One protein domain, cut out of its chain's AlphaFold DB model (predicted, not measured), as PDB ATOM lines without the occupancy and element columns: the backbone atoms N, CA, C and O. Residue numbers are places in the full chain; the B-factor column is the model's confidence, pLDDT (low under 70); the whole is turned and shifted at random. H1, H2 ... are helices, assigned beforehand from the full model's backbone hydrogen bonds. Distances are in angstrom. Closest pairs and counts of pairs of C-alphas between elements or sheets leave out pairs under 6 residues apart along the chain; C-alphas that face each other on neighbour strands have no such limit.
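AT A GLANCE: This is residues 2 to 50 of the 91 residues of an uncharacterized protein of Rhodococcus sp. T7 (UniProt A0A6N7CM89). One long helix, H3, makes one arm of a wide, flat V, and the short helices H2 and H1 make the other, shorter arm, angled off from H3's first residues. The printed part has 49 residues, with three named helices in the order H1, H2, H3 and no named strand: all helix. It is extended, with a radius of gyration of the C-alphas of 19.3 A and spans of 65 by 23 by 5 A.

HOW THE PARTS SIT: H3, residues 18 to 49, is close to but not clearly touching H2, residues 13 to 16; their closest C-alphas, of Leu 15 and Arg 21, are 5.5 A apart. H1, residues 3 to 10, and H2 meet only through their link. H1 and H3 are apart. In H3 every O i to N i+4 pair is within hydrogen-bond range; in H1 1 of 4 is, beside 2 of 5 O i to N i+3 pairs, and H2 is too short for an i+4 pair.

IN THESE COORDINATES: H3 is 46.5 A long, from C-alpha 18 at (4.240, -25.224, 55.094) to C-alpha 49 at (25.471, 8.085, 30.495). H2 measures 5.6 A and H1 11.6 A, from C-alpha 3 at (22.864, -32.104, 74.153).

THE WHOLE: The C-alphas farthest apart, of Thr 2 and Gly 50, are 64.9 A apart. The printed part has no cut, and both links are tight. Model confidence is under 70 at residues 2 to 16, 42 and 44 to 50.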
ATOM      1  N   THR A   2      24.831 -35.816  74.957       53.91
ATOM      2  CA  THR A   2      23.392 -35.919  74.589       53.91
ATOM      3  C   THR A   2      22.751 -34.581  74.189       53.91
ATOM      4  O   THR A   2      21.681 -34.558  73.597       53.91
ATOM      5  N   VAL A   3      23.414 -33.447  74.447       56.00
ATOM      6  CA  VAL A   3      22.864 -32.104  74.153       56.00
ATOM      7  C   VAL A   3      23.135 -31.667  72.701       56.00
ATOM      8  O   VAL A   3      22.390 -30.874  72.133       56.00
ATOM      9  N   LEU A   4      24.160 -32.233  72.050       56.97
ATOM     10  CA  LEU A   4      24.571 -31.837  70.695       56.97
ATOM     11  C   LEU A   4      23.693 -32.435  69.575       56.97
ATOM     12  O   LEU A   4      23.648 -31.882  68.478       56.97
ATOM     13  N   SER A   5      22.963 -33.527  69.830       56.19
ATOM     14  CA  SER A   5      22.075 -34.159  68.837       56.19
ATOM     15  C   SER A   5      20.696 -33.491  68.741       56.19
ATOM     16  O   SER A   5      20.112 -33.472  67.658       56.19
ATOM     17  N   GLY A   6      20.201 -32.878  69.824       52.31
ATOM     18  CA  GLY A   6      18.932 -32.134  69.834       52.31
ATOM     19  C   GLY A   6      18.977 -30.828  69.033       52.31
ATOM     20  O   GLY A   6      17.976 -30.426  68.444       52.31
ATOM     21  N   LEU A   7      20.157 -30.205  68.933       55.72
ATOM     22  CA  LEU A   7      20.358 -28.972  68.167       55.72
ATOM     23  C   LEU A   7      20.197 -29.200  66.656       55.72
ATOM     24  O   LEU A   7      19.519 -28.420  65.995       55.72
ATOM     25  N   ARG A   8      20.709 -30.320  66.118       54.84
ATOM     26  CA  ARG A   8      20.580 -30.672  64.687       54.84
ATOM     27  C   ARG A   8      19.124 -30.833  64.226       54.84
ATOM     28  O   ARG A   8      18.829 -30.548  63.070       54.84
ATOM     29  N   GLY A   9      18.224 -31.262  65.115       55.81
ATOM     30  CA  GLY A   9      16.790 -31.389  64.827       55.81
ATOM     31  C   GLY A   9      16.001 -30.078  64.944       55.81
ATOM     32  O   GLY A   9      14.939 -29.951  64.337       55.81
ATOM     33  N   GLN A  10      16.516 -29.094  65.689       57.66
ATOM     34  CA  GLN A  10      15.854 -27.804  65.915       57.66
ATOM     35  C   GLN A  10      16.271 -26.720  64.914       57.66
ATOM     36  O   GLN A  10      15.448 -25.869  64.586       57.66
ATOM     37  N   THR A  11      17.489 -26.774  64.357       62.16
ATOM     38  CA  THR A  11      17.981 -25.767  63.392       62.16
ATOM     39  C   THR A  11      17.076 -25.626  62.160       62.16
ATOM     40  O   THR A  11      16.896 -24.523  61.653       62.16
ATOM     41  N   PHE A  12      16.453 -26.722  61.708       64.56
ATOM     42  CA  PHE A  12      15.531 -26.734  60.562       64.56
ATOM     43  C   PHE A  12      14.063 -26.956  60.954       64.56
ATOM     44  O   PHE A  12      13.221 -27.196  60.086       64.56
ATOM     45  N   ALA A  13      13.717 -26.858  62.243       62.81
ATOM     46  CA  ALA A  13      12.339 -27.054  62.698       62.81
ATOM     47  C   ALA A  13      11.364 -26.032  62.084       62.81
ATOM     48  O   ALA A  13      10.207 -26.364  61.825       62.81
ATOM     49  N   SER A  14      11.837 -24.821  61.766       60.03
ATOM     50  CA  SER A  14      11.054 -23.777  61.092       60.03
ATOM     51  C   SER A  14      10.585 -24.194  59.690       60.03
ATOM     52  O   SER A  14       9.465 -23.864  59.296       60.03
ATOM     53  N   LEU A  15      11.364 -25.014  58.971       59.06
ATOM     54  CA  LEU A  15      11.030 -25.524  57.633       59.06
ATOM     55  C   LEU A  15       9.929 -26.601  57.630       59.06
ATOM     56  O   LEU A  15       9.396 -26.906  56.560       59.06
ATOM     57  N   ARG A  16       9.536 -27.156  58.793       63.88
ATOM     58  CA  ARG A  16       8.375 -28.070  58.890       63.88
ATOM     59  C   ARG A  16       7.044 -27.355  58.666       63.88
ATOM     60  O   ARG A  16       6.053 -28.005  58.349       63.88
ATOM     61  N   THR A  17       7.010 -26.032  58.806       72.31
ATOM     62  CA  THR A  17       5.784 -25.250  58.635       72.31
ATOM     63  C   THR A  17       5.593 -24.907  57.158       72.31
ATOM     64  O   THR A  17       6.370 -24.144  56.587       72.31
ATOM     65  N   THR A  18       4.537 -25.430  56.528       72.06
ATOM     66  CA  THR A  18       4.240 -25.224  55.094       72.06
ATOM     67  C   THR A  18       4.228 -23.746  54.688       72.06
ATOM     68  O   THR A  18       4.760 -23.391  53.635       72.06
ATOM     69  N   ASN A  19       3.681 -22.875  55.540       75.75
ATOM     70  CA  ASN A  19       3.657 -21.429  55.305       75.75
ATOM     71  C   ASN A  19       5.061 -20.808  55.342       75.75
ATOM     72  O   ASN A  19       5.396 -20.012  54.468       75.75
ATOM     73  N   PHE A  20       5.910 -21.218  56.290       74.62
ATOM     74  CA  PHE A  20       7.294 -20.744  56.381       74.62
ATOM     75  C   PHE A  20       8.129 -21.200  55.178       74.62
ATOM     76  O   PHE A  20       8.920 -20.429  54.641       74.62
ATOM     77  N   ARG A  21       7.895 -22.422  54.682       72.44
ATOM     78  CA  ARG A  21       8.566 -22.926  53.477       72.44
ATOM     79  C   ARG A  21       8.188 -22.127  52.226       72.44
ATOM     80  O   ARG A  21       9.068 -21.800  51.444       72.44
ATOM     81  N   ARG A  22       6.909 -21.774  52.048       78.44
ATOM     82  CA  ARG A  22       6.471 -20.906  50.935       78.44
ATOM     83  C   ARG A  22       7.042 -19.493  51.052       78.44
ATOM     84  O   ARG A  22       7.454 -18.914  50.050       78.44
ATOM     85  N   TYR A  23       7.095 -18.963  52.273       81.00
ATOM     86  CA  TYR A  23       7.676 -17.653  52.549       81.00
ATOM     87  C   TYR A  23       9.161 -17.610  52.192       81.00
ATOM     88  O   TYR A  23       9.573 -16.732  51.445       81.00
ATOM     89  N   ILE A  24       9.958 -18.577  52.655       81.31
ATOM     90  CA  ILE A  24      11.407 -18.551  52.431       81.31
ATOM     91  C   ILE A  24      11.762 -18.743  50.952       81.31
ATOM     92  O   ILE A  24      12.664 -18.075  50.451       81.31
ATOM     93  N   THR A  25      11.014 -19.577  50.218       82.81
ATOM     94  CA  THR A  25      11.211 -19.737  48.770       82.81
ATOM     95  C   THR A  25      10.829 -18.468  48.017       82.81
ATOM     96  O   THR A  25      11.599 -18.004  47.182       82.81
ATOM     97  N   GLY A  26       9.681 -17.867  48.352       84.00
ATOM     98  CA  GLY A  26       9.240 -16.614  47.742       84.00
ATOM     99  C   GLY A  26      10.215 -15.478  48.028       84.00
ATOM    100  O   GLY A  26      10.643 -14.782  47.117       84.00
ATOM    101  N   GLN A  27      10.656 -15.350  49.277       84.06
ATOM    102  CA  GLN A  27      11.575 -14.304  49.699       84.06
ATOM    103  C   GLN A  27      12.970 -14.453  49.088       84.06
ATOM    104  O   GLN A  27      13.581 -13.448  48.733       84.06
ATOM    105  N   THR A  28      13.453 -15.684  48.900       84.94
ATOM    106  CA  THR A  28      14.721 -15.935  48.198       84.94
ATOM    107  C   THR A  28      14.628 -15.497  46.736       84.94
ATOM    108  O   THR A  28      15.509 -14.786  46.257       84.94
ATOM    109  N   ILE A  29      13.533 -15.840  46.046       88.38
ATOM    110  CA  ILE A  29      13.297 -15.425  44.654       88.38
ATOM    111  C   ILE A  29      13.154 -13.902  44.562       88.38
ATOM    112  O   ILE A  29      13.787 -13.277  43.717       88.38
ATOM    113  N   SER A  30      12.379 -13.281  45.455       86.12
ATOM    114  CA  SER A  30      12.227 -11.825  45.491       86.12
ATOM    115  C   SER A  30      13.553 -11.120  45.752       86.12
ATOM    116  O   SER A  30      13.835 -10.106  45.120       86.12
ATOM    117  N   GLN A  31      14.392 -11.645  46.649       83.12
ATOM    118  CA  GLN A  31      15.722 -11.083  46.867       83.12
ATOM    119  C   GLN A  31      16.604 -11.235  45.631       83.12
ATOM    120  O   GLN A  31      17.261 -10.269  45.257       83.12
ATOM    121  N   ALA A  32      16.583 -12.387  44.960       87.38
ATOM    122  CA  ALA A  32      17.308 -12.568  43.706       87.38
ATOM    123  C   ALA A  32      16.846 -11.565  42.632       87.38
ATOM    124  O   ALA A  32      17.679 -10.923  41.998       87.38
ATOM    125  N   GLY A  33      15.532 -11.359  42.492       84.38
ATOM    126  CA  GLY A  33      14.961 -10.364  41.581       84.38
ATOM    127  C   GLY A  33      15.414  -8.936  41.898       84.38
ATOM    128  O   GLY A  33      15.780  -8.198  40.987       84.38
ATOM    129  N   LYS A  34      15.487  -8.561  43.181       85.94
ATOM    130  CA  LYS A  34      16.031  -7.253  43.588       85.94
ATOM    131  C   LYS A  34      17.502  -7.099  43.222       85.94
ATOM    132  O   LYS A  34      17.888  -6.051  42.725       85.94
ATOM    133  N   TRP A  35      18.324  -8.129  43.424       81.12
ATOM    134  CA  TRP A  35      19.733  -8.079  43.025       81.12
ATOM    135  C   TRP A  35      19.896  -7.932  41.510       81.12
ATOM    136  O   TRP A  35      20.712  -7.128  41.063       81.12
ATOM    137  N   MET A  36      19.081  -8.641  40.722       85.56
ATOM    138  CA  MET A  36      19.053  -8.461  39.267       85.56
ATOM    139  C   MET A  36      18.639  -7.038  38.886       85.56
ATOM    140  O   MET A  36      19.278  -6.435  38.028       85.56
ATOM    141  N   GLN A  37      17.626  -6.476  39.551       82.06
ATOM    142  CA  GLN A  37      17.187  -5.101  39.325       82.06
ATOM    143  C   GLN A  37      18.301  -4.091  39.630       82.06
ATOM    144  O   GLN A  37      18.531  -3.196  38.823       82.06
ATOM    145  N   THR A  38      19.042  -4.258  40.730       80.38
ATOM    146  CA  THR A  38      20.171  -3.383  41.083       80.38
ATOM    147  C   THR A  38      21.270  -3.404  40.020       80.38
ATOM    148  O   THR A  38      21.796  -2.353  39.645       80.38
ATOM    149  N   ILE A  39      21.620  -4.590  39.510       81.75
ATOM    150  CA  ILE A  39      22.646  -4.739  38.467       81.75
ATOM    151  C   ILE A  39      22.158  -4.127  37.151       81.75
ATOM    152  O   ILE A  39      22.884  -3.344  36.543       81.75
ATOM    153  N   ALA A  40      20.921  -4.422  36.745       78.88
ATOM    154  CA  ALA A  40      20.317  -3.864  35.537       78.88
ATOM    155  C   ALA A  40      20.218  -2.335  35.608       78.88
ATOM    156  O   ALA A  40      20.525  -1.652  34.638       78.88
ATOM    157  N   GLN A  41      19.861  -1.785  36.768       70.50
ATOM    158  CA  GLN A  41      19.820  -0.343  36.991       70.50
ATOM    159  C   GLN A  41      21.219   0.282  36.917       70.50
ATOM    160  O   GLN A  41      21.383   1.325  36.294       70.50
ATOM    161  N   SER A  42      22.235  -0.366  37.494       63.75
ATOM    162  CA  SER A  42      23.630   0.097  37.412       63.75
ATOM    163  C   SER A  42      24.154   0.082  35.971       63.75
ATOM    164  O   SER A  42      24.846   1.008  35.552       63.75
ATOM    165  N   TRP A  43      23.781  -0.942  35.199       72.94
ATOM    166  CA  TRP A  43      24.120  -1.058  33.781       72.94
ATOM    167  C   TRP A  43      23.385  -0.024  32.924       72.94
ATOM    168  O   TRP A  43      24.000   0.629  32.090       72.94
ATOM    169  N   LEU A  44      22.089   0.190  33.164       68.25
ATOM    170  CA  LEU A  44      21.289   1.188  32.455       68.25
ATOM    171  C   LEU A  44      21.822   2.604  32.688       68.25
ATOM    172  O   LEU A  44      21.848   3.419  31.772       68.25
ATOM    173  N   VAL A  45      22.276   2.891  33.907       62.66
ATOM    174  CA  VAL A  45      22.964   4.140  34.233       62.66
ATOM    175  C   VAL A  45      24.246   4.263  33.400       62.66
ATOM    176  O   VAL A  45      24.430   5.280  32.738       62.66
ATOM    177  N   LEU A  46      25.081   3.220  33.348       60.91
ATOM    178  CA  LEU A  46      26.308   3.200  32.541       60.91
ATOM    179  C   LEU A  46      26.037   3.432  31.040       60.91
ATOM    180  O   LEU A  46      26.766   4.187  30.399       60.91
ATOM    181  N   GLU A  47      24.980   2.820  30.501       58.06
ATOM    182  CA  GLU A  47      24.613   2.856  29.080       58.06
ATOM    183  C   GLU A  47      23.956   4.180  28.666       58.06
ATOM    184  O   GLU A  47      24.307   4.751  27.634       58.06
ATOM    185  N   LEU A  48      23.069   4.728  29.503       55.53
ATOM    186  CA  LEU A  48      22.468   6.045  29.275       55.53
ATOM    187  C   LEU A  48      23.466   7.191  29.458       55.53
ATOM    188  O   LEU A  48      23.206   8.292  28.975       55.53
ATOM    189  N   SER A  49      24.584   6.977  30.161       52.91
ATOM    190  CA  SER A  49      25.471   8.085  30.495       52.91
ATOM    191  C   SER A  49      26.154   8.690  29.291       52.91
ATOM    192  O   SER A  49      26.140   9.908  29.192       52.91
ATOM    193  N   GLY A  50      26.862   7.906  28.465       54.03
ATOM    194  CA  GLY A  50      27.726   8.399  27.370       54.03
ATOM    195  C   GLY A  50      28.748   9.517  27.716       54.03
ATOM    196  O   GLY A  50      29.540   9.911  26.870       54.03
TER     197      GLY A  50